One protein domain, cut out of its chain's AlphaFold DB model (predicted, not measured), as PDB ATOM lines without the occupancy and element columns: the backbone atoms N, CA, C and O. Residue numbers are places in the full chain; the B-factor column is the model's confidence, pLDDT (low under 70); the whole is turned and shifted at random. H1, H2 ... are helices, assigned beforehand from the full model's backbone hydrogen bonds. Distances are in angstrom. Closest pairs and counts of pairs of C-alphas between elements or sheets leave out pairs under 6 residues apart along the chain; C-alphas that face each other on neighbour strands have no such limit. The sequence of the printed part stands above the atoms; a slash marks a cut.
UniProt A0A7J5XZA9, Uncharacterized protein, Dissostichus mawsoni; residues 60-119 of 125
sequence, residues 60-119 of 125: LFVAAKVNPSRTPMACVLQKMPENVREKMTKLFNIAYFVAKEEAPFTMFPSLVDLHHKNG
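Overview. This is residues 60 to 119 of the 125 residues of an uncharacterized protein of Dissostichus mawsoni (UniProt A0A7J5XZA9). The model is a flat, loose zigzag of helices: long H3 makes the middle stroke, H2 comes before it as one arm of a V, and H4 folds back along the other side of H3 after a short turn. Short H1 sits crosswise near the first residue of H2, far from H3 and H4. The printed part has 60 residues with four named helices, H1, H2, H3 and H4 in chain order, and no named strand; the class is all helix. It is loose, with a radius of gyration of the C-alphas of 13.3 A and spans of 33 by 29 by 13 A.

Arrangement. H1, residues 60 to 66, is close to but not clearly touching H2, residues 72 to 79: the closest C-alphas, of Leu 60 and Pro 72, are 7.8 A apart, and the lines are about perpendicular at 73 degrees. H2 and H3, residues 82 to 100, form a helical hairpin, opposite ways at a shallow tilt of 30 degrees. They only just touch, with 3 pairs of C-alphas within 8 A; the closest are those of Leu 77 and Arg 85, 5.5 A apart, and of H3 residues 85 to 88 alone take part. H3 touches H4, residues 107 to 117, with residues 91 to 98 alone, closest at the C-alphas of Ala 95 and Phe 108, 6.6 A apart. These two run opposite ways at a steep tilt of 46 degrees. H2 and H4 are apart, and H1 is apart from H3 and H4. Every O i to N i+4 pair is within hydrogen-bond range in H2, H3 and H4; in H1 0 of 3 are, beside 2 of 4 O i to N i+3 pairs.

Along the chain. H1 begins at C-alpha 60, (84.165, 116.365, 176.571). H3 is 26.2 A long and begins at C-alpha 82, (100.723, 108.188, 159.775). H4, 15.4 A long, ends at C-alpha 117, (91.421, 115.985, 141.007).

Size, cuts and confidence. The C-alphas farthest apart, of Val 62 and Lys 117, are 37.6 A apart. The printed part has no cut and no long link. Residues 60 to 75 have pLDDT under 70.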
ATOM      1  N   LEU A  60      83.717 116.669 177.932       51.12
ATOM      2  CA  LEU A  60      84.165 116.365 176.571       51.12
ATOM      3  C   LEU A  60      84.248 117.604 175.657       51.12
ATOM      4  O   LEU A  60      85.203 117.736 174.897       51.12
ATOM      5  N   PHE A  61      83.295 118.538 175.746       45.84
ATOM      6  CA  PHE A  61      83.298 119.759 174.925       45.84
ATOM      7  C   PHE A  61      84.103 120.896 175.568       45.84
ATOM      8  O   PHE A  61      84.636 121.745 174.859       45.84
ATOM      9  N   VAL A  62      84.225 120.920 176.900       47.94
ATOM     10  CA  VAL A  62      85.107 121.860 177.607       47.94
ATOM     11  C   VAL A  62      86.571 121.513 177.327       47.94
ATOM     12  O   VAL A  62      87.339 122.406 176.984       47.94
ATOM     13  N   ALA A  63      86.950 120.230 177.357       43.59
ATOM     14  CA  ALA A  63      88.308 119.784 177.035       43.59
ATOM     15  C   ALA A  63      88.744 120.170 175.608       43.59
ATOM     16  O   ALA A  63      89.895 120.554 175.402       43.59
ATOM     17  N   ALA A  64      87.814 120.160 174.645       46.09
ATOM     18  CA  ALA A  64      88.078 120.592 173.272       46.09
ATOM     19  C   ALA A  64      88.501 122.062 173.146       46.09
ATOM     20  O   ALA A  64      89.259 122.396 172.240       46.09
ATOM     21  N   LYS A  65      88.074 122.930 174.073       50.03
ATOM     22  CA  LYS A  65      88.474 124.346 174.090       50.03
ATOM     23  C   LYS A  65      89.874 124.571 174.663       50.03
ATOM     24  O   LYS A  65      90.496 125.573 174.338       50.03
ATOM     25  N   VAL A  66      90.348 123.678 175.535       55.50
ATOM     26  CA  VAL A  66      91.567 123.899 176.333       55.50
ATOM     27  C   VAL A  66      92.807 123.320 175.649       55.50
ATOM     28  O   VAL A  66      93.893 123.872 175.792       55.50
ATOM     29  N   ASN A  67      92.667 122.237 174.876       54.47
ATOM     30  CA  ASN A  67      93.734 121.752 174.003       54.47
ATOM     31  C   ASN A  67      93.170 120.814 172.911       54.47
ATOM     32  O   ASN A  67      92.870 119.654 173.216       54.47
ATOM     33  N   PRO A  68      93.071 121.257 171.642       57.38
ATOM     34  CA  PRO A  68      92.528 120.451 170.543       57.38
ATOM     35  C   PRO A  68      93.218 119.089 170.395       57.38
ATOM     36  O   PRO A  68      92.559 118.094 170.098       57.38
ATOM     37  N   SER A  69      94.522 119.024 170.698       59.47
ATOM     38  CA  SER A  69      95.339 117.806 170.606       59.47
ATOM     39  C   SER A  69      95.067 116.766 171.703       59.47
ATOM     40  O   SER A  69      95.490 115.620 171.571       59.47
ATOM     41  N   ARG A  70      94.355 117.140 172.776       58.69
ATOM     42  CA  ARG A  70      93.960 116.244 173.879       58.69
ATOM     43  C   ARG A  70      92.486 115.856 173.838       58.69
ATOM     44  O   ARG A  70      91.990 115.214 174.764       58.69
ATOM     45  N   THR A  71      91.767 116.256 172.792       65.75
ATOM     46  CA  THR A  71      90.405 115.764 172.594       65.75
ATOM     47  C   THR A  71      90.429 114.249 172.410       65.75
ATOM     48  O   THR A  71      91.370 113.730 171.809       65.75
ATOM     49  N   PRO A  72      89.393 113.520 172.863       69.25
ATOM     50  CA  PRO A  72      89.296 112.084 172.618       69.25
ATOM     51  C   PRO A  72      89.496 111.733 171.138       69.25
ATOM     52  O   PRO A  72      90.181 110.766 170.823       69.25
ATOM     53  N   MET A  73      88.987 112.572 170.231       66.88
ATOM     54  CA  MET A  73      89.158 112.409 168.788       66.88
ATOM     55  C   MET A  73      90.605 112.648 168.328       66.88
ATOM     56  O   MET A  73      91.141 111.828 167.589       66.88
ATOM     57  N   ALA A  74      91.290 113.688 168.812       69.25
ATOM     58  CA  ALA A  74      92.705 113.899 168.497       69.25
ATOM     59  C   ALA A  74      93.619 112.807 169.073       69.25
ATOM     60  O   ALA A  74      94.572 112.396 168.415       69.25
ATOM     61  N   CYS A  75      93.313 112.279 170.262       69.19
ATOM     62  CA  CYS A  75      94.035 111.135 170.819       69.19
ATOM     63  C   CYS A  75      93.840 109.864 169.982       69.19
ATOM     64  O   CYS A  75      94.770 109.070 169.857       69.19
ATOM     65  N   VAL A  76      92.653 109.661 169.400       74.25
ATOM     66  CA  VAL A  76      92.409 108.561 168.455       74.25
ATOM     67  C   VAL A  76      93.247 108.750 167.191       74.25
ATOM     68  O   VAL A  76      93.928 107.814 166.785       74.25
ATOM     69  N   LEU A  77      93.293 109.967 166.638       71.19
ATOM     70  CA  LEU A  77      94.135 110.283 165.480       71.19
ATOM     71  C   LEU A  77      95.627 110.040 165.759       71.19
ATOM     72  O   LEU A  77      96.319 109.497 164.908       71.19
ATOM     73  N   GLN A  78      96.129 110.367 166.955       75.06
ATOM     74  CA  GLN A  78      97.534 110.131 167.338       75.06
ATOM     75  C   GLN A  78      97.922 108.648 167.379       75.06
ATOM     76  O   GLN A  78      99.079 108.317 167.142       75.06
ATOM     77  N   LYS A  79      96.970 107.762 167.686       81.12
ATOM     78  CA  LYS A  79      97.196 106.310 167.744       81.12
ATOM     79  C   LYS A  79      97.113 105.635 166.375       81.12
ATOM     80  O   LYS A  79      97.459 104.463 166.264       81.12
ATOM     81  N   MET A  80      96.630 106.345 165.358       82.50
ATOM     82  CA  MET A  80      96.538 105.830 163.998       82.50
ATOM     83  C   MET A  80      97.892 105.905 163.282       82.50
ATOM     84  O   MET A  80      98.683 106.816 163.557       82.50
ATOM     85  N   PRO A  81      98.156 104.975 162.345       87.44
ATOM     86  CA  PRO A  81      99.336 105.048 161.496       87.44
ATOM     87  C   PRO A  81      99.323 106.340 160.666       87.44
ATOM     88  O   PRO A  81      98.259 106.865 160.326       87.44
ATOM     89  N   GLU A  82     100.518 106.854 160.359       86.88
ATOM     90  CA  GLU A  82     100.723 108.188 159.775       86.88
ATOM     91  C   GLU A  82      99.852 108.434 158.541       86.88
ATOM     92  O   GLU A  82      99.177 109.456 158.440       86.88
ATOM     93  N   ASN A  83      99.799 107.447 157.648       84.88
ATOM     94  CA  ASN A  83      99.047 107.511 156.402       84.88
ATOM     95  C   ASN A  83      97.537 107.699 156.633       84.88
ATOM     96  O   ASN A  83      96.884 108.440 155.904       84.88
ATOM     97  N   VAL A  84      96.971 107.047 157.651       85.88
ATOM     98  CA  VAL A  84      95.545 107.166 157.993       85.88
ATOM     99  C   VAL A  84      95.284 108.499 158.686       85.88
ATOM    100  O   VAL A  84      94.303 109.179 158.381       85.88
ATOM    101  N   ARG A  85      96.188 108.910 159.582       86.31
ATOM    102  CA  ARG A  85      96.090 110.187 160.294       86.31
ATOM    103  C   ARG A  85      96.119 111.374 159.335       86.31
ATOM    104  O   ARG A  85      95.336 112.309 159.509       86.31
ATOM    105  N   GLU A  86      96.987 111.340 158.330       86.25
ATOM    106  CA  GLU A  86      97.107 112.403 157.335       86.25
ATOM    107  C   GLU A  86      95.815 112.550 156.517       86.25
ATOM    108  O   GLU A  86      95.281 113.657 156.398       86.25
ATOM    109  N   LYS A  87      95.257 111.431 156.033       88.19
ATOM    110  CA  LYS A  87      93.985 111.403 155.287       88.19
ATOM    111  C   LYS A  87      92.833 111.947 156.123       88.19
ATOM    112  O   LYS A  87      92.126 112.858 155.690       88.19
ATOM    113  N   MET A  88      92.697 111.470 157.362       87.75
ATOM    114  CA  MET A  88      91.675 111.971 158.280       87.75
ATOM    115  C   MET A  88      91.833 113.466 158.554       87.75
ATOM    116  O   MET A  88      90.849 114.198 158.501       87.75
ATOM    117  N   THR A  89      93.054 113.944 158.798       86.19
ATOM    118  CA  THR A  89      93.308 115.369 159.066       86.19
ATOM    119  C   THR A  89      92.851 116.244 157.900       86.19
ATOM    120  O   THR A  89      92.186 117.258 158.112       86.19
ATOM    121  N   LYS A  90      93.142 115.836 156.661       89.06
ATOM    122  CA  LYS A  90      92.699 116.556 155.460       89.06
ATOM    123  C   LYS A  90      91.168 116.576 155.338       89.06
ATOM    124  O   LYS A  90      90.605 117.647 155.120       89.06
ATOM    125  N   LEU A  91      90.488 115.448 155.560       90.94
ATOM    126  CA  LEU A  91      89.018 115.375 155.556       90.94
ATOM    127  C   LEU A  91      88.387 116.269 156.631       90.94
ATOM    128  O   LEU A  91      87.447 117.011 156.346       90.94
ATOM    129  N   PHE A  92      88.933 116.263 157.850       90.56
ATOM    130  CA  PHE A  92      88.475 117.146 158.924       90.56
ATOM    131  C   PHE A  92      88.673 118.622 158.580       90.56
ATOM    132  O   PHE A  92      87.797 119.426 158.884       90.56
ATOM    133  N   ASN A  93      89.769 118.985 157.910       90.06
ATOM    134  CA  ASN A  93      89.997 120.359 157.463       90.06
ATOM    135  C   ASN A  93      88.979 120.798 156.400       90.06
ATOM    136  O   ASN A  93      88.473 121.916 156.480       90.06
ATOM    137  N   ILE A  94      88.635 119.923 155.448       91.88
ATOM    138  CA  ILE A  94      87.587 120.198 154.451       91.88
ATOM    139  C   ILE A  94      86.232 120.373 155.151       91.88
ATOM    140  O   ILE A  94      85.523 121.344 154.898       91.88
ATOM    141  N   ALA A  95      85.886 119.481 156.084       91.62
ATOM    142  CA  ALA A  95      84.637 119.563 156.840       91.62
ATOM    143  C   ALA A  95      84.578 120.828 157.709       91.62
ATOM    144  O   ALA A  95      83.543 121.488 157.786       91.62
ATOM    145  N   TYR A  96      85.703 121.191 158.330       90.88
ATOM    146  CA  TYR A  96      85.843 122.424 159.094       90.88
ATOM    147  C   TYR A  96      85.661 123.655 158.210       90.88
ATOM    148  O   TYR A  96      84.975 124.581 158.623       90.88
ATOM    149  N   PHE A  97      86.219 123.668 156.997       92.19
ATOM    150  CA  PHE A  97      86.011 124.753 156.041       92.19
ATOM    151  C   PHE A  97      84.531 124.901 155.670       92.19
ATOM    152  O   PHE A  97      83.989 125.995 155.786       92.19
ATOM    153  N   VAL A  98      83.855 123.799 155.324       93.00
ATOM    154  CA  VAL A  98      82.407 123.798 155.039       93.00
ATOM    155  C   VAL A  98      81.618 124.364 156.222       93.00
ATOM    156  O   VAL A  98      80.752 125.212 156.031       93.00
ATOM    157  N   ALA A  99      81.945 123.945 157.447       88.56
ATOM    158  CA  ALA A  99      81.288 124.440 158.651       88.56
ATOM    159  C   ALA A  99      81.595 125.920 158.939       88.56
ATOM    160  O   ALA A  99      80.706 126.660 159.351       88.56
ATOM    161  N   LYS A 100      82.844 126.352 158.733       87.81
ATOM    162  CA  LYS A 100      83.309 127.719 158.995       87.81
ATOM    163  C   LYS A 100      82.677 128.730 158.042       87.81
ATOM    164  O   LYS A 100      82.330 129.820 158.479       87.81
ATOM    165  N   GLU A 101      82.528 128.365 156.773       92.44
ATOM    166  CA  GLU A 101      81.887 129.201 155.751       92.44
ATOM    167  C   GLU A 101      80.353 129.041 155.737       92.44
ATOM    168  O   GLU A 101      79.692 129.529 154.825       92.44
ATOM    169  N   GLU A 102      79.780 128.326 156.719       92.00
ATOM    170  CA  GLU A 102      78.343 128.020 156.822       92.00
ATOM    171  C   GLU A 102      77.749 127.403 155.536       92.00
ATOM    172  O   GLU A 102      76.562 127.545 155.229       92.00
ATOM    173  N   ALA A 103      78.575 126.686 154.771       91.81
ATOM    174  CA  ALA A 103      78.177 126.056 153.525       91.81
ATOM    175  C   ALA A 103      77.346 124.780 153.783       91.81
ATOM    176  O   ALA A 103      77.511 124.110 154.809       91.81
ATOM    177  N   PRO A 104      76.459 124.381 152.849       93.31
ATOM    178  CA  PRO A 104      75.693 123.153 153.001       93.31
ATOM    179  C   PRO A 104      76.622 121.934 153.027       93.31
ATOM    180  O   PRO A 104      77.503 121.800 152.179       93.31
ATOM    181  N   PHE A 105      76.371 120.984 153.934       90.88
ATOM    182  CA  PHE A 105      77.163 119.749 154.029       90.88
ATOM    183  C   PHE A 105      77.167 118.927 152.727       90.88
ATOM    184  O   PHE A 105      78.114 118.196 152.458       90.88
ATOM    185  N   THR A 106      76.164 119.096 151.859       93.38
ATOM    186  CA  THR A 106      76.120 118.479 150.522       93.38
ATOM    187  C   THR A 106      77.266 118.916 149.605       93.38
ATOM    188  O   THR A 106      77.515 118.253 148.607       93.38
ATOM    189  N   MET A 107      77.973 120.005 149.928       90.38
ATOM    190  CA  MET A 107      79.180 120.439 149.214       90.38
ATOM    191  C   MET A 107      80.418 119.618 149.576       90.38
ATOM    192  O   MET A 107      81.394 119.632 148.831       90.38
ATOM    193  N   PHE A 108      80.394 118.911 150.708       92.88
ATOM    194  CA  PHE A 108      81.549 118.173 151.205       92.88
ATOM    195  C   PHE A 108      82.045 117.097 150.215       92.88
ATOM    196  O   PHE A 108      83.232 117.141 149.890       92.88
ATOM    197  N   PRO A 109      81.195 116.211 149.646       92.44
ATOM    198  CA  PRO A 109      81.639 115.241 148.639       92.44
ATOM    199  C   PRO A 109      82.263 115.909 147.406       92.44
ATOM    200  O   PRO A 109      83.352 115.538 146.984       92.44
ATOM    201  N   SER A 110      81.640 116.975 146.891       92.25
ATOM    202  CA  SER A 110      82.146 117.715 145.728       92.25
ATOM    203  C   SER A 110      83.521 118.347 145.973       92.25
ATOM    204  O   SER A 110      84.342 118.423 145.059       92.25
ATOM    205  N   LEU A 111      83.784 118.812 147.199       91.25
ATOM    206  CA  LEU A 111      85.088 119.349 147.591       91.25
ATOM    207  C   LEU A 111      86.137 118.242 147.714       91.25
ATOM    208  O   LEU A 111      87.257 118.424 147.244       91.25
ATOM    209  N   VAL A 112      85.782 117.092 148.289       93.44
ATOM    210  CA  VAL A 112      86.661 115.913 148.349       93.44
ATOM    211  C   VAL A 112      87.056 115.469 146.935       93.44
ATOM    212  O   VAL A 112      88.244 115.308 146.660       93.44
ATOM    213  N   ASP A 113      86.101 115.388 146.007       91.31
ATOM    214  CA  ASP A 113      86.355 115.062 144.598       91.31
ATOM    215  C   ASP A 113      87.257 116.091 143.904       91.31
ATOM    216  O   ASP A 113      88.134 115.742 143.110       91.31
ATOM    217  N   LEU A 114      87.053 117.380 144.192       91.94
ATOM    218  CA  LEU A 114      87.900 118.449 143.670       91.94
ATOM    219  C   LEU A 114      89.337 118.324 144.191       91.94
ATOM    220  O   LEU A 114      90.290 118.467 143.426       91.94
ATOM    221  N   HIS A 115      89.506 118.024 145.477       89.69
ATOM    222  CA  HIS A 115      90.820 117.811 146.074       89.69
ATOM    223  C   HIS A 115      91.519 116.571 145.500       89.69
ATOM    224  O   HIS A 115      92.710 116.655 145.200       89.69
ATOM    225  N   HIS A 116      90.787 115.485 145.236       90.50
ATOM    226  CA  HIS A 116      91.311 114.331 144.500       90.50
ATOM    227  C   HIS A 116      91.801 114.709 143.097       90.50
ATOM    228  O   HIS A 116      92.914 114.351 142.716       90.50
ATOM    229  N   LYS A 117      91.022 115.496 142.342       91.75
ATOM    230  CA  LYS A 117      91.421 115.985 141.007       91.75
ATOM    231  C   LYS A 117      92.654 116.889 141.045       91.75
ATOM    232  O   LYS A 117      93.430 116.894 140.095       91.75
ATOM    233  N   ASN A 118      92.863 117.600 142.150       91.75
ATOM    234  CA  ASN A 118      94.057 118.413 142.387       91.75
ATOM    235  C   ASN A 118      95.267 117.590 142.878       91.75
ATOM    236  O   ASN A 118      96.293 118.170 143.227       91.75
ATOM    237  N   GLY A 119      95.164 116.255 142.910       88.69
ATOM    238  CA  GLY A 119      96.252 115.351 143.287       88.69
ATOM    239  C   GLY A 119      96.404 115.129 144.794       88.69
ATOM    240  O   GLY A 119      97.429 114.616 145.238       88.69
TER     241      GLY A 119